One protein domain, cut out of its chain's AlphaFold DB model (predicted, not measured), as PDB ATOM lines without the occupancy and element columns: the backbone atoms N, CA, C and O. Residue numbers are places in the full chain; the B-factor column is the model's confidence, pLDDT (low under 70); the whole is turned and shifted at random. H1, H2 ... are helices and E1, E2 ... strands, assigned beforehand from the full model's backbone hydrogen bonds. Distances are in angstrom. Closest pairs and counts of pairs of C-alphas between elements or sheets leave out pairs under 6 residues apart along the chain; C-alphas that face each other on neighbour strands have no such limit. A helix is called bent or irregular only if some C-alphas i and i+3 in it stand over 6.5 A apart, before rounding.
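This is residues 2 to 99 and 117 to 160 of the 791 residues of the protein "Hypothetical protein" of Adineta steineri (UniProt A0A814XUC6). Two long helices, H5 and H6, run side by side in opposite ways and make the length of a rod; H5 is bent but runs nearly straight. H1 packs on arm H5b, while H3 runs along the far side of H1, off the long pair, and leads through H4 to the small E1 and E2 hairpin near the start of H5. The 142 printed residues hold, in order, H1, H2, H3, H4, E1, E2, H5 and H6, mostly helix, with one antiparallel sheet, E1 - E2. The whole is loose, with a radius of gyration of the C-alphas of 20.2 A and spans of 69 by 28 by 20 A.

Strands E1, residues 51 to 53, and E2, 56 to 58, precede H5, residues 61 to 99. H5 was assigned as one helix by its hydrogen bonds, but is bent: C-alphas 76 and 79 are 6.7 A apart. Its arms are H5a, 61 to 76, 21.3 A, and H5b, 79 to 99, 30.6 A. H6, 117 to 159, is 65.1 A long and ends at C-alpha 159 (281.794, 250.949, 239.412). H1, 2 to 13, begins at C-alpha 2 (279.963, 277.070, 201.283); H2 is 17 to 20, H3 25 to 42, 25.8 A, and H4 45 to 49.

In the hairpin of E1 and E2, N 53 and O 56 are within hydrogen-bond range at 3.0 A. H4 is close to H5a but not clearly touching, closest C-alphas Leu 49 and Tyr 63, 7.9 A. H6 touches H5a with residues 134 to 152 alone, closest C-alphas Gly 76 and Thr 138, 4.9 A, at a shallow tilt of 16 degrees, opposite ways. H1, H5b and H6 form a bundle, helices side by side; H1 touches H5b, closest C-alphas Phe 10 and Ile 90, 5.1 A. H3 is close to H1 but not clearly touching, closest C-alphas Leu 4 and Ile 32, 7.9 A; H2 touches H1 only at the corner, closest C-alphas Ala 11 and Met 19, 5.1 A. O i to N i+4 pairs are all within hydrogen-bond range in H1, H4, H5a and H5b, with 13 of 14 in H3 and 31 of 39 in H6; H2 is too short for one.

The farthest C-alphas, Gly 99 and Gly 159, are 69.1 A apart. Residues 100 to 116 are not printed, and C-alphas 99 and 117 are 16.1 A apart across the cut. The links printed whole are tight. The model's pLDDT is under 70 at residues 53 to 54, 56 and 147 to 159.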
ATOM      1  N   ILE A   2     281.399 276.835 201.581       82.38
ATOM      2  CA  ILE A   2     279.963 277.070 201.283       82.38
ATOM      3  C   ILE A   2     279.514 278.491 201.669       82.38
ATOM      4  O   ILE A   2     278.969 279.218 200.845       82.38
ATOM      5  N   LEU A   3     279.856 278.950 202.878       86.44
ATOM      6  CA  LEU A   3     279.540 280.310 203.330       86.44
ATOM      7  C   LEU A   3     280.083 281.412 202.396       86.44
ATOM      8  O   LEU A   3     279.404 282.405 202.140       86.44
ATOM      9  N   LEU A   4     281.291 281.228 201.852       88.88
ATOM     10  CA  LEU A   4     281.897 282.176 200.913       88.88
ATOM     11  C   LEU A   4     281.204 282.150 199.548       88.88
ATOM     12  O   LEU A   4     281.081 283.196 198.919       88.88
ATOM     13  N   ALA A   5     280.705 280.990 199.111       86.12
ATOM     14  CA  ALA A   5     279.883 280.889 197.908       86.12
ATOM     15  C   ALA A   5     278.534 281.611 198.089       86.12
ATOM     16  O   ALA A   5     278.089 282.322 197.185       86.12
ATOM     17  N   CYS A   6     277.911 281.507 199.270       86.56
ATOM     18  CA  CYS A   6     276.720 282.288 199.613       86.56
ATOM     19  C   CYS A   6     277.016 283.796 199.604       86.56
ATOM     20  O   CYS A   6     276.243 284.572 199.036       86.56
ATOM     21  N   PHE A   7     278.153 284.209 200.172       91.75
ATOM     22  CA  PHE A   7     278.591 285.603 200.164       91.75
ATOM     23  C   PHE A   7     278.862 286.129 198.746       91.75
ATOM     24  O   PHE A   7     278.419 287.227 198.417       91.75
ATOM     25  N   ASP A   8     279.527 285.354 197.885       90.50
ATOM     26  CA  ASP A   8     279.782 285.732 196.488       90.50
ATOM     27  C   ASP A   8     278.472 285.941 195.713       90.50
ATOM     28  O   ASP A   8     278.273 286.979 195.078       90.50
ATOM     29  N   ARG A   9     277.504 285.024 195.852       88.19
ATOM     30  CA  ARG A   9     276.170 285.163 195.236       88.19
ATOM     31  C   ARG A   9     275.394 286.367 195.777       88.19
ATOM     32  O   ARG A   9     274.721 287.070 195.015       88.19
ATOM     33  N   PHE A  10     275.501 286.647 197.073       92.19
ATOM     34  CA  PHE A  10     274.953 287.866 197.666       92.19
ATOM     35  C   PHE A  10     275.613 289.126 197.088       92.19
ATOM     36  O   PHE A  10     274.924 290.069 196.693       92.19
ATOM     37  N   ALA A  11     276.938 289.133 196.972       91.81
ATOM     38  CA  ALA A  11     277.692 290.244 196.417       91.81
ATOM     39  C   ALA A  11     277.358 290.486 194.933       91.81
ATOM     40  O   ALA A  11     277.213 291.642 194.534       91.81
ATOM     41  N   LEU A  12     277.151 289.423 194.142       89.00
ATOM     42  CA  LEU A  12     276.726 289.493 192.737       89.00
ATOM     43  C   LEU A  12     275.342 290.131 192.574       89.00
ATOM     44  O   LEU A  12     275.130 290.909 191.644       89.00
ATOM     45  N   THR A  13     274.412 289.818 193.477       88.00
ATOM     46  CA  THR A  13     273.028 290.322 193.437       88.00
ATOM     47  C   THR A  13     272.857 291.691 194.102       88.00
ATOM     48  O   THR A  13     271.810 292.317 193.960       88.00
ATOM     49  N   SER A  14     273.875 292.196 194.806       91.94
ATOM     50  CA  SER A  14     273.800 293.470 195.522       91.94
ATOM     51  C   SER A  14     273.685 294.673 194.583       91.94
ATOM     52  O   SER A  14     274.401 294.797 193.585       91.94
ATOM     53  N   THR A  15     272.839 295.635 194.956       87.00
ATOM     54  CA  THR A  15     272.677 296.915 194.248       87.00
ATOM     55  C   THR A  15     273.890 297.838 194.411       87.00
ATOM     56  O   THR A  15     274.161 298.663 193.535       87.00
ATOM     57  N   ARG A  16     274.698 297.649 195.462       93.38
ATOM     58  CA  ARG A  16     275.877 298.475 195.759       93.38
ATOM     59  C   ARG A  16     277.088 298.046 194.927       93.38
ATOM     60  O   ARG A  16     277.551 296.910 195.014       93.38
ATOM     61  N   ALA A  17     277.671 298.983 194.176       88.69
ATOM     62  CA  ALA A  17     278.855 298.724 193.348       88.69
ATOM     63  C   ALA A  17     280.082 298.267 194.160       88.69
ATOM     64  O   ALA A  17     280.893 297.498 193.652       88.69
ATOM     65  N   ILE A  18     280.198 298.708 195.419       92.69
ATOM     66  CA  ILE A  18     281.265 298.293 196.343       92.69
ATOM     67  C   ILE A  18     281.187 296.787 196.615       92.69
ATOM     68  O   ILE A  18     282.202 296.105 196.518       92.69
ATOM     69  N   MET A  19     279.988 296.253 196.858       91.06
ATOM     70  CA  MET A  19     279.800 294.824 197.128       91.06
ATOM     71  C   MET A  19     280.146 293.972 195.903       91.06
ATOM     72  O   MET A  19     280.861 292.984 196.019       91.06
ATOM     73  N   ARG A  20     279.778 294.421 194.697       90.25
ATOM     74  CA  ARG A  20     280.147 293.742 193.441       90.25
ATOM     75  C   ARG A  20     281.651 293.743 193.143       90.25
ATOM     76  O   ARG A  20     282.099 292.991 192.286       90.25
ATOM     77  N   LYS A  21     282.472 294.565 193.815       91.62
ATOM     78  CA  LYS A  21     283.937 294.491 193.648       91.62
ATOM     79  C   LYS A  21     284.514 293.195 194.228       91.62
ATOM     80  O   LYS A  21     285.554 292.756 193.737       91.62
ATOM     81  N   PHE A  22     283.848 292.581 195.208       89.06
ATOM     82  CA  PHE A  22     284.306 291.347 195.853       89.06
ATOM     83  C   PHE A  22     284.183 290.106 194.963       89.06
ATOM     84  O   PHE A  22     284.946 289.163 195.137       89.06
ATOM     85  N   THR A  23     283.318 290.144 193.948       90.94
ATOM     86  CA  THR A  23     283.097 289.031 193.008       90.94
ATOM     87  C   THR A  23     284.104 289.031 191.854       90.94
ATOM     88  O   THR A  23     284.084 288.170 190.974       90.94
ATOM     89  N   LYS A  24     285.014 290.019 191.816       92.50
ATOM     90  CA  LYS A  24     286.095 290.044 190.827       92.50
ATOM     91  C   LYS A  24     287.025 288.850 191.074       92.50
ATOM     92  O   LYS A  24     287.428 288.648 192.219       92.50
ATOM     93  N   PRO A  25     287.500 288.153 190.022       90.75
ATOM     94  CA  PRO A  25     288.349 286.968 190.172       90.75
ATOM     95  C   PRO A  25     289.571 287.184 191.078       90.75
ATOM     96  O   PRO A  25     289.895 286.338 191.904       90.75
ATOM     97  N   LYS A  26     290.209 288.362 190.988       90.62
ATOM     98  CA  LYS A  26     291.363 288.728 191.827       90.62
ATOM     99  C   LYS A  26     291.019 288.870 193.317       90.62
ATOM    100  O   LYS A  26     291.870 288.590 194.153       90.62
ATOM    101  N   ALA A  27     289.817 289.340 193.653       90.88
ATOM    102  CA  ALA A  27     289.367 289.483 195.039       90.88
ATOM    103  C   ALA A  27     288.910 288.133 195.607       90.88
ATOM    104  O   ALA A  27     289.329 287.763 196.701       90.88
ATOM    105  N   ALA A  28     288.146 287.368 194.822       87.62
ATOM    106  CA  ALA A  28     287.715 286.021 195.181       87.62
ATOM    107  C   ALA A  28     288.909 285.100 195.484       87.62
ATOM    108  O   ALA A  28     288.909 284.428 196.510       87.62
ATOM    109  N   LEU A  29     289.967 285.141 194.662       89.62
ATOM    110  CA  LEU A  29     291.174 284.342 194.890       89.62
ATOM    111  C   LEU A  29     291.836 284.665 196.240       89.62
ATOM    112  O   LEU A  29     292.160 283.750 196.987       89.62
ATOM    113  N   LYS A  30     291.966 285.952 196.595       92.56
ATOM    114  CA  LYS A  30     292.537 286.371 197.888       92.56
ATOM    115  C   LYS A  30     291.707 285.884 199.078       92.56
ATOM    116  O   LYS A  30     292.273 285.425 200.064       92.56
ATOM    117  N   ILE A  31     290.380 285.974 198.981       92.06
ATOM    118  CA  ILE A  31     289.460 285.542 200.044       92.06
ATOM    119  C   ILE A  31     289.512 284.023 200.219       92.06
ATOM    120  O   ILE A  31     289.583 283.544 201.348       92.06
ATOM    121  N   ILE A  32     289.524 283.268 199.116       90.00
ATOM    122  CA  ILE A  32     289.634 281.806 199.150       90.00
ATOM    123  C   ILE A  32     290.970 281.396 199.774       90.00
ATOM    124  O   ILE A  32     290.967 280.613 200.718       90.00
ATOM    125  N   SER A  33     292.094 281.964 199.320       90.00
ATOM    126  CA  SER A  33     293.415 281.669 199.890       90.00
ATOM    127  C   SER A  33     293.485 281.982 201.388       90.00
ATOM    128  O   SER A  33     293.976 281.157 202.157       90.00
ATOM    129  N   GLY A  34     292.953 283.131 201.819       93.00
ATOM    130  CA  GLY A  34     292.916 283.504 203.235       93.00
ATOM    131  C   GLY A  34     292.059 282.560 204.082       93.00
ATOM    132  O   GLY A  34     292.486 282.134 205.152       93.00
ATOM    133  N   ALA A  35     290.879 282.175 203.594       88.94
ATOM    134  CA  ALA A  35     289.995 281.254 204.304       88.94
ATOM    135  C   ALA A  35     290.564 279.831 204.392       88.94
ATOM    136  O   ALA A  35     290.389 279.171 205.413       88.94
ATOM    137  N   THR A  36     291.264 279.364 203.354       88.38
ATOM    138  CA  THR A  36     291.973 278.079 203.391       88.38
ATOM    139  C   THR A  36     293.090 278.103 204.432       88.38
ATOM    140  O   THR A  36     293.182 277.180 205.236       88.38
ATOM    141  N   LEU A  37     293.895 279.170 204.475       91.31
ATOM    142  CA  LEU A  37     294.961 279.314 205.470       91.31
ATOM    143  C   LEU A  37     294.403 279.344 206.901       91.31
ATOM    144  O   LEU A  37     294.907 278.645 207.774       91.31
ATOM    145  N   PHE A  38     293.328 280.101 207.127       89.25
ATOM    146  CA  PHE A  38     292.638 280.138 208.417       89.25
ATOM    147  C   PHE A  38     292.096 278.757 208.824       89.25
ATOM    148  O   PHE A  38     292.257 278.347 209.970       89.25
ATOM    149  N   GLY A  39     291.514 278.013 207.877       84.12
ATOM    150  CA  GLY A  39     291.034 276.647 208.103       84.12
ATOM    151  C   GLY A  39     292.142 275.666 208.498       84.12
ATOM    152  O   GLY A  39     291.925 274.806 209.349       84.12
ATOM    153  N   LEU A  40     293.342 275.812 207.932       86.25
ATOM    154  CA  LEU A  40     294.502 275.004 208.319       86.25
ATOM    155  C   LEU A  40     294.998 275.358 209.726       86.25
ATOM    156  O   LEU A  40     295.262 274.460 210.520       86.25
ATOM    157  N   LEU A  41     295.072 276.653 210.052       88.38
ATOM    158  CA  LEU A  41     295.515 277.123 211.368       88.38
ATOM    159  C   LEU A  41     294.587 276.662 212.490       88.38
ATOM    160  O   LEU A  41     295.064 276.177 213.509       88.38
ATOM    161  N   ILE A  42     293.269 276.767 212.304       85.56
ATOM    162  CA  ILE A  42     292.313 276.345 213.335       85.56
ATOM    163  C   ILE A  42     292.309 274.821 213.531       85.56
ATOM    164  O   ILE A  42     292.059 274.342 214.630       85.56
ATOM    165  N   SER A  43     292.651 274.056 212.489       86.19
ATOM    166  CA  SER A  43     292.695 272.589 212.546       86.19
ATOM    167  C   SER A  43     293.986 272.040 213.167       86.19
ATOM    168  O   SER A  43     294.075 270.834 213.389       86.19
ATOM    169  N   ILE A  44     294.978 272.888 213.484       88.75
ATOM    170  CA  ILE A  44     296.283 272.451 214.014       88.75
ATOM    171  C   ILE A  44     296.171 271.734 215.363       88.75
ATOM    172  O   ILE A  44     297.011 270.902 215.691       88.75
ATOM    173  N   HIS A  45     295.118 272.009 216.133       84.12
ATOM    174  CA  HIS A  45     294.901 271.355 217.418       84.12
ATOM    175  C   HIS A  45     294.554 269.860 217.278       84.12
ATOM    176  O   HIS A  45     294.749 269.111 218.226       84.12
ATOM    177  N   LEU A  46     294.054 269.404 216.113       82.75
ATOM    178  CA  LEU A  46     293.620 268.015 215.903       82.75
ATOM    179  C   LEU A  46     294.805 267.043 215.956       82.75
ATOM    180  O   LEU A  46     294.788 266.164 216.811       82.75
ATOM    181  N   PRO A  47     295.880 267.227 215.161       81.38
ATOM    182  CA  PRO A  47     297.042 266.345 215.238       81.38
ATOM    183  C   PRO A  47     297.789 266.425 216.578       81.38
ATOM    184  O   PRO A  47     298.567 265.528 216.880       81.38
ATOM    185  N   ILE A  48     297.589 267.488 217.367       85.19
ATOM    186  CA  ILE A  48     298.248 267.664 218.670       85.19
ATOM    187  C   ILE A  48     297.468 266.962 219.791       85.19
ATOM    188  O   ILE A  48     298.080 266.447 220.724       85.19
ATOM    189  N   LEU A  49     296.131 266.967 219.732       82.19
ATOM    190  CA  LEU A  49     295.269 266.598 220.864       82.19
ATOM    191  C   LEU A  49     294.398 265.350 220.621       82.19
ATOM    192  O   LEU A  49     293.741 264.880 221.553       82.19
ATOM    193  N   GLU A  50     294.375 264.785 219.410       83.38
ATOM    194  CA  GLU A  50     293.786 263.461 219.170       83.38
ATOM    195  C   GLU A  50     294.679 262.349 219.733       83.38
ATOM    196  O   GLU A  50     295.903 262.378 219.615       83.38
ATOM    197  N   THR A  51     294.062 261.342 220.357       80.62
ATOM    198  CA  THR A  51     294.782 260.185 220.909       80.62
ATOM    199  C   THR A  51     294.146 258.890 220.418       80.62
ATOM    200  O   THR A  51     292.974 258.856 220.045       80.62
ATOM    201  N   VAL A  52     294.922 257.805 220.393       79.06
ATOM    202  CA  VAL A  52     294.423 256.478 220.021       79.06
ATOM    203  C   VAL A  52     294.146 255.688 221.295       79.06
ATOM    204  O   VAL A  52     295.061 255.431 222.076       79.06
ATOM    205  N   LYS A  53     292.887 255.292 221.507       68.12
ATOM    206  CA  LYS A  53     292.488 254.351 222.569       68.12
ATOM    207  C   LYS A  53     291.646 253.236 221.960       68.12
ATOM    208  O   LYS A  53     290.763 253.512 221.153       68.12
ATOM    209  N   ASN A  54     291.908 251.985 222.338       62.81
ATOM    210  CA  ASN A  54     291.172 250.800 221.868       62.81
ATOM    211  C   ASN A  54     291.078 250.699 220.333       62.81
ATOM    212  O   ASN A  54     289.996 250.489 219.787       62.81
ATOM    213  N   ASN A  55     292.194 250.910 219.628       70.12
ATOM    214  CA  ASN A  55     292.251 250.941 218.157       70.12
ATOM    215  C   ASN A  55     291.308 251.967 217.495       70.12
ATOM    216  O   ASN A  55     290.977 251.840 216.318       70.12
ATOM    217  N   ARG A  56     290.880 253.006 218.224       61.84
ATOM    218  CA  ARG A  56     290.099 254.126 217.686       61.84
ATOM    219  C   ARG A  56     290.855 255.435 217.883       61.84
ATOM    220  O   ARG A  56     291.293 255.741 218.991       61.84
ATOM    221  N   CYS A  57     290.991 256.205 216.806       75.75
ATOM    222  CA  CYS A  57     291.516 257.568 216.841       75.75
ATOM    223  C   CYS A  57     290.352 258.519 217.119       75.75
ATOM    224  O   CYS A  57     289.427 258.602 216.314       75.75
ATOM    225  N   SER A  58     290.354 259.166 218.282       80.19
ATOM    226  CA  SER A  58     289.306 260.115 218.658       80.19
ATOM    227  C   SER A  58     289.824 261.106 219.697       80.19
ATOM    228  O   SER A  58     290.854 260.908 220.345       80.19
ATOM    229  N   THR A  59     289.079 262.185 219.902       80.12
ATOM    230  CA  THR A  59     289.245 263.046 221.073       80.12
ATOM    231  C   THR A  59     288.595 262.370 222.282       80.12
ATOM    232  O   THR A  59     287.422 262.000 222.216       80.12
ATOM    233  N   PHE A  60     289.331 262.204 223.384       73.25
ATOM    234  CA  PHE A  60     288.839 261.574 224.618       73.25
ATOM    235  C   PHE A  60     288.909 262.543 225.809       73.25
ATOM    236  O   PHE A  60     289.691 263.493 225.806       73.25
ATOM    237  N   GLY A  61     288.119 262.281 226.854       76.56
ATOM    238  CA  GLY A  61     288.147 263.045 228.107       76.56
ATOM    239  C   GLY A  61     287.560 264.457 227.994       76.56
ATOM    240  O   GLY A  61     286.690 264.719 227.165       76.56
ATOM    241  N   THR A  62     288.042 265.378 228.834       72.12
ATOM    242  CA  THR A  62     287.561 266.772 228.906       72.12
ATOM    243  C   THR A  62     287.746 267.530 227.593       72.12
ATOM    244  O   THR A  62     286.859 268.280 227.191       72.12
ATOM    245  N   TYR A  63     288.850 267.292 226.876       80.31
ATOM    246  CA  TYR A  63     289.088 267.892 225.562       80.31
ATOM    247  C   TYR A  63     288.018 267.493 224.537       80.31
ATOM    248  O   TYR A  63     287.542 268.353 223.803       80.31
ATOM    249  N   GLY A  64     287.572 266.230 224.532       77.12
ATOM    250  CA  GLY A  64     286.489 265.776 223.651       77.12
ATOM    251  C   GLY A  64     285.169 266.520 223.887       77.12
ATOM    252  O   GLY A  64     284.465 266.837 222.934       77.12
ATOM    253  N   ILE A  65     284.874 266.888 225.139       76.19
ATOM    254  CA  ILE A  65     283.694 267.693 225.491       76.19
ATOM    255  C   ILE A  65     283.837 269.123 224.952       76.19
ATOM    256  O   ILE A  65     282.943 269.611 224.263       76.19
ATOM    257  N   PHE A  66     284.970 269.788 225.215       80.88
ATOM    258  CA  PHE A  66     285.222 271.144 224.708       80.88
ATOM    259  C   PHE A  66     285.214 271.195 223.176       80.88
ATOM    260  O   PHE A  66     284.614 272.098 222.591       80.88
ATOM    261  N   PHE A  67     285.830 270.206 222.529       82.56
ATOM    262  CA  PHE A  67     285.851 270.074 221.079       82.56
ATOM    263  C   PHE A  67     284.448 269.815 220.508       82.56
ATOM    264  O   PHE A  67     284.059 270.457 219.533       82.56
ATOM    265  N   GLY A  68     283.640 268.967 221.154       81.12
ATOM    266  CA  GLY A  68     282.238 268.747 220.788       81.12
ATOM    267  C   GLY A  68     281.391 270.023 220.868       81.12
ATOM    268  O   GLY A  68     280.690 270.360 219.913       81.12
ATOM    269  N   ILE A  69     281.510 270.790 221.961       82.62
ATOM    270  CA  ILE A  69     280.823 272.085 222.126       82.62
ATOM    271  C   ILE A  69     281.264 273.070 221.039       82.62
ATOM    272  O   ILE A  69     280.427 273.706 220.397       82.62
ATOM    273  N   TYR A  70     282.573 273.175 220.794       85.62
ATOM    274  CA  TYR A  70     283.131 274.013 219.735       85.62
ATOM    275  C   TYR A  70     282.548 273.651 218.358       85.62
ATOM    276  O   TYR A  70     282.094 274.540 217.631       85.62
ATOM    277  N   MET A  71     282.482 272.360 218.020       84.12
ATOM    278  CA  MET A  71     281.945 271.890 216.741       84.12
ATOM    279  C   MET A  71     280.454 272.220 216.583       84.12
ATOM    280  O   MET A  71     280.036 272.665 215.512       84.12
ATOM    281  N   ILE A  72     279.655 272.081 217.644       83.19
ATOM    282  CA  ILE A  72     278.231 272.449 217.631       83.19
ATOM    283  C   ILE A  72     278.055 273.959 217.461       83.19
ATOM    284  O   ILE A  72     277.287 274.396 216.606       83.19
ATOM    285  N   CYS A  73     278.785 274.773 218.222       85.00
ATOM    286  CA  CYS A  73     278.669 276.226 218.139       85.00
ATOM    287  C   CYS A  73     279.084 276.749 216.757       85.00
ATOM    288  O   CYS A  73     278.350 277.514 216.130       85.00
ATOM    289  N   VAL A  74     280.242 276.321 216.250       84.44
ATOM    290  CA  VAL A  74     280.806 276.856 215.003       84.44
ATOM    291  C   VAL A  74     280.136 276.253 213.769       84.44
ATOM    292  O   VAL A  74     279.668 276.998 212.905       84.44
ATOM    293  N   PHE A  75     280.053 274.923 213.678       82.69
ATOM    294  CA  PHE A  75     279.531 274.236 212.490       82.69
ATOM    295  C   PHE A  75     278.037 273.918 212.578       82.69
ATOM    296  O   PHE A  75     277.368 273.907 211.546       82.69
ATOM    297  N   GLY A  76     277.505 273.697 213.782       79.06
ATOM    298  CA  GLY A  76     276.086 273.406 213.999       79.06
ATOM    299  C   GLY A  76     275.184 274.644 214.069       79.06
ATOM    300  O   GLY A  76     274.032 274.564 213.651       79.06
ATOM    301  N   LEU A  77     275.686 275.792 214.549       84.50
ATOM    302  CA  LEU A  77     274.877 277.006 214.746       84.50
ATOM    303  C   LEU A  77     275.332 278.186 213.883       84.50
ATOM    304  O   LEU A  77     274.564 278.672 213.052       84.50
ATOM    305  N   ILE A  78     276.574 278.652 214.042       87.38
ATOM    306  CA  ILE A  78     277.041 279.887 213.392       87.38
ATOM    307  C   ILE A  78     277.028 279.748 211.866       87.38
ATOM    308  O   ILE A  78     276.496 280.619 211.172       87.38
ATOM    309  N   LEU A  79     277.585 278.658 211.327       85.31
ATOM    310  CA  LEU A  79     277.669 278.468 209.880       85.31
ATOM    311  C   LEU A  79     276.274 278.380 209.217       85.31
ATOM    312  O   LEU A  79     276.062 279.112 208.247       85.31
ATOM    313  N   PRO A  80     275.305 277.591 209.734       83.69
ATOM    314  CA  PRO A  80     273.930 277.583 209.226       83.69
ATOM    315  C   PRO A  80     273.201 278.925 209.344       83.69
ATOM    316  O   PRO A  80     272.529 279.345 208.404       83.69
ATOM    317  N   ILE A  81     273.343 279.638 210.466       88.50
ATOM    318  CA  ILE A  81     272.687 280.942 210.649       88.50
ATOM    319  C   ILE A  81     273.190 281.941 209.602       88.50
ATOM    320  O   ILE A  81     272.395 282.644 208.974       88.50
ATOM    321  N   LEU A  82     274.503 281.985 209.364       89.88
ATOM    322  CA  LEU A  82     275.086 282.892 208.380       89.88
ATOM    323  C   LEU A  82     274.691 282.527 206.939       89.88
ATOM    324  O   LEU A  82     274.421 283.426 206.141       89.88
ATOM    325  N   THR A  83     274.614 281.238 206.585       87.19
ATOM    326  CA  THR A  83     274.161 280.825 205.243       87.19
ATOM    327  C   THR A  83     272.685 281.151 205.013       87.19
ATOM    328  O   THR A  83     272.346 281.662 203.943       87.19
ATOM    329  N   ILE A  84     271.822 280.959 206.018       87.31
ATOM    330  CA  ILE A  84     270.408 281.367 205.981       87.31
ATOM    331  C   ILE A  84     270.289 282.887 205.824       87.31
ATOM    332  O   ILE A  84     269.523 283.366 204.983       87.31
ATOM    333  N   LEU A  85     271.078 283.659 206.577       92.50
ATOM    334  CA  LEU A  85     271.081 285.118 206.499       92.50
ATOM    335  C   LEU A  85     271.472 285.602 205.097       92.50
ATOM    336  O   LEU A  85     270.776 286.439 204.517       92.50
ATOM    337  N   PHE A  86     272.529 285.045 204.498       90.44
ATOM    338  CA  PHE A  86     272.904 285.388 203.123       90.44
ATOM    339  C   PHE A  86     271.856 284.950 202.097       90.44
ATOM    340  O   PHE A  86     271.580 285.706 201.165       90.44
ATOM    341  N   ALA A  87     271.227 283.785 202.272       86.81
ATOM    342  CA  ALA A  87     270.129 283.347 201.412       86.81
ATOM    343  C   ALA A  87     268.947 284.333 201.461       86.81
ATOM    344  O   ALA A  87     268.431 284.733 200.414       86.81
ATOM    345  N   PHE A  88     268.573 284.804 202.653       88.94
ATOM    346  CA  PHE A  88     267.532 285.818 202.820       88.94
ATOM    347  C   PHE A  88     267.905 287.149 202.151       88.94
ATOM    348  O   PHE A  88     267.097 287.741 201.431       88.94
ATOM    349  N   LEU A  89     269.150 287.606 202.323       91.38
ATOM    350  CA  LEU A  89     269.637 288.829 201.685       91.38
ATOM    351  C   LEU A  89     269.647 288.735 200.150       91.38
ATOM    352  O   LEU A  89     269.306 289.710 199.477       91.38
ATOM    353  N   ILE A  90     269.985 287.570 199.587       88.44
ATOM    354  CA  ILE A  90     269.890 287.305 198.142       88.44
ATOM    355  C   ILE A  90     268.437 287.436 197.673       88.44
ATOM    356  O   ILE A  90     268.172 288.135 196.696       88.44
ATOM    357  N   LEU A  91     267.486 286.815 198.381       85.44
ATOM    358  CA  LEU A  91     266.060 286.893 198.044       85.44
ATOM    359  C   LEU A  91     265.541 288.334 198.077       85.44
ATOM    360  O   LEU A  91     264.814 288.748 197.169       85.44
ATOM    361  N   LYS A  92     265.950 289.120 199.080       90.06
ATOM    362  CA  LYS A  92     265.603 290.542 199.179       90.06
ATOM    363  C   LYS A  92     266.133 291.335 197.983       90.06
ATOM    364  O   LYS A  92     265.360 292.041 197.337       90.06
ATOM    365  N   ASN A  93     267.416 291.177 197.650       89.25
ATOM    366  CA  ASN A  93     268.031 291.866 196.514       89.25
ATOM    367  C   ASN A  93     267.346 291.503 195.188       89.25
ATOM    368  O   ASN A  93     267.060 292.385 194.383       89.25
ATOM    369  N   LEU A  94     267.028 290.223 194.970       84.62
ATOM    370  CA  LEU A  94     266.322 289.773 193.767       84.62
ATOM    371  C   LEU A  94     264.906 290.362 193.676       84.62
ATOM    372  O   LEU A  94     264.476 290.754 192.590       84.62
ATOM    373  N   LYS A  95     264.193 290.488 194.804       84.56
ATOM    374  CA  LYS A  95     262.875 291.140 194.855       84.56
ATOM    375  C   LYS A  95     262.964 292.629 194.506       84.56
ATOM    376  O   LYS A  95     262.155 293.111 193.716       84.56
ATOM    377  N   GLU A  96     263.956 293.340 195.042       86.56
ATOM    378  CA  GLU A  96     264.194 294.757 194.728       86.56
ATOM    379  C   GLU A  96     264.570 294.973 193.257       86.56
ATOM    380  O   GLU A  96     264.053 295.887 192.616       86.56
ATOM    381  N   VAL A  97     265.430 294.117 192.696       83.12
ATOM    382  CA  VAL A  97     265.797 294.169 191.273       83.12
ATOM    383  C   VAL A  97     264.571 293.912 190.396       83.12
ATOM    384  O   VAL A  97     264.345 294.655 189.444       83.12
ATOM    385  N   ARG A  98     263.726 292.935 190.752       77.94
ATOM    386  CA  ARG A  98     262.477 292.642 190.031       77.94
ATOM    387  C   ARG A  98     261.493 293.815 190.059       77.94
ATOM    388  O   ARG A  98     260.833 294.055 189.056       77.94
ATOM    389  N   GLY A  99     261.424 294.558 191.164       76.88
ATOM    390  CA  GLY A  99     260.567 295.741 191.292       76.88
ATOM    391  C   GLY A  99     261.002 296.940 190.440       76.88
ATOM    392  O   GLY A  99     260.175 297.789 190.136       76.88
ATOM    393  N   ARG A 117     263.171 282.753 184.665       75.31
ATOM    394  CA  ARG A 117     263.524 281.326 184.757       75.31
ATOM    395  C   ARG A 117     264.935 281.097 185.311       75.31
ATOM    396  O   ARG A 117     265.156 280.112 186.012       75.31
ATOM    397  N   ARG A 118     265.884 281.995 185.022       75.12
ATOM    398  CA  ARG A 118     267.252 281.933 185.565       75.12
ATOM    399  C   ARG A 118     267.280 282.252 187.054       75.12
ATOM    400  O   ARG A 118     267.911 281.508 187.800       75.12
ATOM    401  N   ASP A 119     266.548 283.276 187.479       74.31
ATOM    402  CA  ASP A 119     266.482 283.675 188.887       74.31
ATOM    403  C   ASP A 119     265.818 282.590 189.749       74.31
ATOM    404  O   ASP A 119     266.319 282.252 190.819       74.31
ATOM    405  N   ILE A 120     264.751 281.954 189.248       76.12
ATOM    406  CA  ILE A 120     264.092 280.827 189.932       76.12
ATOM    407  C   ILE A 120     265.036 279.625 190.063       76.12
ATOM    408  O   ILE A 120     265.099 279.005 191.124       76.12
ATOM    409  N   ASN A 121     265.789 279.294 189.011       81.25
ATOM    410  CA  ASN A 121     266.752 278.191 189.064       81.25
ATOM    411  C   ASN A 121     267.904 278.484 190.036       81.25
ATOM    412  O   ASN A 121     268.343 277.581 190.746       81.25
ATOM    413  N   LEU A 122     268.357 279.740 190.110       77.50
ATOM    414  CA  LEU A 122     269.380 280.167 191.063       77.50
ATOM    415  C   LEU A 122     268.878 280.063 192.511       77.50
ATOM    416  O   LEU A 122     269.595 279.548 193.365       77.50
ATOM    417  N   ILE A 123     267.637 280.484 192.779       79.06
ATOM    418  CA  ILE A 123     267.011 280.375 194.106       79.06
ATOM    419  C   ILE A 123     266.860 278.908 194.524       79.06
ATOM    420  O   ILE A 123     267.226 278.557 195.644       79.06
ATOM    421  N   LYS A 124     266.373 278.037 193.628       79.12
ATOM    422  CA  LYS A 124     266.238 276.595 193.904       79.12
ATOM    423  C   LYS A 124     267.579 275.949 194.251       79.12
ATOM    424  O   LYS A 124     267.643 275.142 195.172       79.12
ATOM    425  N   LEU A 125     268.640 276.327 193.542       81.44
ATOM    426  CA  LEU A 125     269.985 275.816 193.788       81.44
ATOM    427  C   LEU A 125     270.529 276.284 195.146       81.44
ATOM    428  O   LEU A 125     271.040 275.464 195.899       81.44
ATOM    429  N   VAL A 126     270.372 277.568 195.489       78.38
ATOM    430  CA  VAL A 126     270.789 278.109 196.799       78.38
ATOM    431  C   VAL A 126     270.030 277.429 197.942       78.38
ATOM    432  O   VAL A 126     270.634 277.083 198.950       78.38
ATOM    433  N   LEU A 127     268.723 277.205 197.788       79.50
ATOM    434  CA  LEU A 127     267.903 276.585 198.828       79.50
ATOM    435  C   LEU A 127     268.259 275.107 199.035       79.50
ATOM    436  O   LEU A 127     268.382 274.667 200.175       79.50
ATOM    437  N   ALA A 128     268.505 274.362 197.954       83.00
ATOM    438  CA  ALA A 128     268.998 272.988 198.043       83.00
ATOM    439  C   ALA A 128     270.376 272.913 198.724       83.00
ATOM    440  O   ALA A 128     270.596 272.055 199.573       83.00
ATOM    441  N   GLU A 129     271.283 273.840 198.402       80.56
ATOM    442  CA  GLU A 129     272.617 273.926 199.009       80.56
ATOM    443  C   GLU A 129     272.552 274.222 200.517       80.56
ATOM    444  O   GLU A 129     273.293 273.616 201.287       80.56
ATOM    445  N   VAL A 130     271.631 275.089 200.957       81.38
ATOM    446  CA  VAL A 130     271.408 275.377 202.385       81.38
ATOM    447  C   VAL A 130     270.845 274.157 203.118       81.38
ATOM    448  O   VAL A 130     271.349 273.815 204.183       81.38
ATOM    449  N   VAL A 131     269.848 273.468 202.550       82.38
ATOM    450  CA  VAL A 131     269.233 272.280 203.176       82.38
ATOM    451  C   VAL A 131     270.233 271.129 203.299       82.38
ATOM    452  O   VAL A 131     270.357 270.536 204.369       82.38
ATOM    453  N   ILE A 132     270.981 270.841 202.230       82.25
ATOM    454  CA  ILE A 132     272.045 269.826 202.242       82.25
ATOM    455  C   ILE A 132     273.137 270.235 203.236       82.25
ATOM    456  O   ILE A 132     273.567 269.413 204.036       82.25
ATOM    457  N   GLY A 133     273.542 271.507 203.237       77.31
ATOM    458  CA  GLY A 133     274.512 272.036 204.191       77.31
ATOM    459  C   GLY A 133     274.103 271.758 205.634       77.31
ATOM    460  O   GLY A 133     274.871 271.138 206.353       77.31
ATOM    461  N   ILE A 134     272.878 272.125 206.020       80.00
ATOM    462  CA  ILE A 134     272.356 271.907 207.376       80.00
ATOM    463  C   ILE A 134     272.374 270.419 207.737       80.00
ATOM    464  O   ILE A 134     272.967 270.060 208.747       80.00
ATOM    465  N   LEU A 135     271.796 269.551 206.899       80.56
ATOM    466  CA  LEU A 135     271.709 268.113 207.187       80.56
ATOM    467  C   LEU A 135     273.088 267.474 207.397       80.56
ATOM    468  O   LEU A 135     273.286 266.742 208.362       80.56
ATOM    469  N   PHE A 136     274.055 267.763 206.524       76.69
ATOM    470  CA  PHE A 136     275.380 267.149 206.619       76.69
ATOM    471  C   PHE A 136     276.266 267.780 207.703       76.69
ATOM    472  O   PHE A 136     277.121 267.084 208.249       76.69
ATOM    473  N   THR A 137     276.084 269.061 208.054       75.94
ATOM    474  CA  THR A 137     276.927 269.720 209.068       75.94
ATOM    475  C   THR A 137     276.422 269.564 210.497       75.94
ATOM    476  O   THR A 137     277.225 269.716 211.412       75.94
ATOM    477  N   THR A 138     275.137 269.262 210.728       76.38
ATOM    478  CA  THR A 138     274.596 269.101 212.093       76.38
ATOM    479  C   THR A 138     274.668 267.672 212.623       76.38
ATOM    480  O   THR A 138     274.770 267.492 213.831       76.38
ATOM    481  N   ILE A 139     274.636 266.653 211.754       79.75
ATOM    482  CA  ILE A 139     274.612 265.246 212.190       79.75
ATOM    483  C   ILE A 139     275.944 264.832 212.834       79.75
ATOM    484  O   ILE A 139     275.944 264.238 213.907       79.75
ATOM    485  N   ALA A 140     277.083 265.185 212.231       75.19
ATOM    486  CA  ALA A 140     278.392 264.759 212.735       75.19
ATOM    487  C   ALA A 140     278.755 265.333 214.129       75.19
ATOM    488  O   ALA A 140     279.210 264.569 214.977       75.19
ATOM    489  N   PRO A 141     278.528 266.628 214.440       74.00
ATOM    490  CA  PRO A 141     278.766 267.152 215.789       74.00
ATOM    491  C   PRO A 141     277.860 266.534 216.862       74.00
ATOM    492  O   PRO A 141     278.294 266.376 218.002       74.00
ATOM    493  N   LEU A 142     276.618 266.178 216.509       75.88
ATOM    494  CA  LEU A 142     275.691 265.500 217.421       75.88
ATOM    495  C   LEU A 142     276.167 264.083 217.757       75.88
ATOM    496  O   LEU A 142     276.114 263.695 218.920       75.88
ATOM    497  N   ASP A 143     276.677 263.347 216.768       76.00
ATOM    498  CA  ASP A 143     277.248 262.010 216.963       76.00
ATOM    499  C   ASP A 143     278.507 262.047 217.849       76.00
ATOM    500  O   ASP A 143     278.619 261.290 218.812       76.00
ATOM    501  N   ILE A 144     279.412 263.009 217.616       71.25
ATOM    502  CA  ILE A 144     280.616 263.208 218.445       71.25
ATOM    503  C   ILE A 144     280.243 263.551 219.895       71.25
ATOM    504  O   ILE A 144     280.833 263.007 220.831       71.25
ATOM    505  N   LEU A 145     279.253 264.428 220.104       74.06
ATOM    506  CA  LEU A 145     278.778 264.766 221.447       74.06
ATOM    507  C   LEU A 145     278.123 263.557 222.129       74.06
ATOM    508  O   LEU A 145     278.405 263.291 223.297       74.06
ATOM    509  N   TYR A 146     277.283 262.809 221.413       73.62
ATOM    510  CA  TYR A 146     276.643 261.599 221.925       73.62
ATOM    511  C   TYR A 146     277.678 260.544 222.334       73.62
ATOM    512  O   TYR A 146     277.587 259.994 223.433       73.62
ATOM    513  N   ALA A 147     278.700 260.308 221.509       66.25
ATOM    514  CA  ALA A 147     279.797 259.393 221.813       66.25
ATOM    515  C   ALA A 147     280.607 259.839 223.044       66.25
ATOM    516  O   ALA A 147     280.916 259.025 223.915       66.25
ATOM    517  N   ALA A 148     280.917 261.134 223.162       63.59
ATOM    518  CA  ALA A 148     281.621 261.674 224.324       63.59
ATOM    519  C   ALA A 148     280.798 261.522 225.617       63.59
ATOM    520  O   ALA A 148     281.324 261.071 226.635       63.59
ATOM    521  N   LEU A 149     279.499 261.834 225.564       60.53
ATOM    522  CA  LEU A 149     278.591 261.710 226.705       60.53
ATOM    523  C   LEU A 149     278.388 260.250 227.126       60.53
ATOM    524  O   LEU A 149     278.453 259.950 228.315       60.53
ATOM    525  N   THR A 150     278.193 259.335 226.174       56.12
ATOM    526  CA  THR A 150     277.981 257.907 226.467       56.12
ATOM    527  C   THR A 150     279.230 257.232 227.028       56.12
ATOM    528  O   THR A 150     279.112 256.458 227.972       56.12
ATOM    529  N   ILE A 151     280.434 257.558 226.547       54.53
ATOM    530  CA  ILE A 151     281.686 257.016 227.109       54.53
ATOM    531  C   ILE A 151     281.920 257.520 228.541       54.53
ATOM    532  O   ILE A 151     282.321 256.738 229.404       54.53
ATOM    533  N   SER A 152     281.633 258.796 228.822       48.12
ATOM    534  CA  SER A 152     281.695 259.336 230.185       48.12
ATOM    535  C   SER A 152     280.645 258.715 231.112       48.12
ATOM    536  O   SER A 152     280.939 258.488 232.283       48.12
ATOM    537  N   PHE A 153     279.458 258.375 230.599       46.53
ATOM    538  CA  PHE A 153     278.422 257.682 231.368       46.53
ATOM    539  C   PHE A 153     278.798 256.221 231.673       46.53
ATOM    540  O   PHE A 153     278.594 255.756 232.791       46.53
ATOM    541  N   SER A 154     279.421 255.505 230.730       44.38
ATOM    542  CA  SER A 154     279.806 254.093 230.898       44.38
ATOM    543  C   SER A 154     280.798 253.850 232.044       44.38
ATOM    544  O   SER A 154     280.700 252.830 232.723       44.38
ATOM    545  N   ILE A 155     281.714 254.792 232.305       45.91
ATOM    546  CA  ILE A 155     282.685 254.696 233.414       45.91
ATOM    547  C   ILE A 155     281.992 254.892 234.777       45.91
ATOM    548  O   ILE A 155     282.403 254.293 235.769       45.91
ATOM    549  N   ILE A 156     280.906 255.672 234.827       47.06
ATOM    550  CA  ILE A 156     280.136 255.945 236.054       47.06
ATOM    551  C   ILE A 156     279.217 254.763 236.411       47.06
ATOM    552  O   ILE A 156     279.015 254.466 237.586       47.06
ATOM    553  N   VAL A 157     278.675 254.048 235.417       52.47
ATOM    554  CA  VAL A 157     277.680 252.986 235.660       52.47
ATOM    555  C   VAL A 157     278.317 251.701 236.209       52.47
ATOM    556  O   VAL A 157     277.751 251.084 237.108       52.47
ATOM    557  N   GLN A 158     279.509 251.294 235.756       57.94
ATOM    558  CA  GLN A 158     280.051 249.970 236.107       57.94
ATOM    559  C   GLN A 158     280.627 249.866 237.530       57.94
ATOM    560  O   GLN A 158     280.411 248.850 238.195       57.94
ATOM    561  N   GLY A 159     281.293 250.914 238.031       60.59
ATOM    562  CA  GLY A 159     281.794 250.949 239.412       60.59
ATOM    563  C   GLY A 159     280.672 250.867 240.456       60.59
ATOM    564  O   GLY A 159     280.871 250.311 241.538       60.59
ATOM    565  N   SER A 160     279.463 251.328 240.107       79.81
ATOM    566  CA  SER A 160     278.284 251.281 240.982       79.81
ATOM    567  C   SER A 160     277.822 249.845 241.277       79.81
ATOM    568  O   SER A 160     277.100 249.566 242.237       79.81
TER     569      SER A 160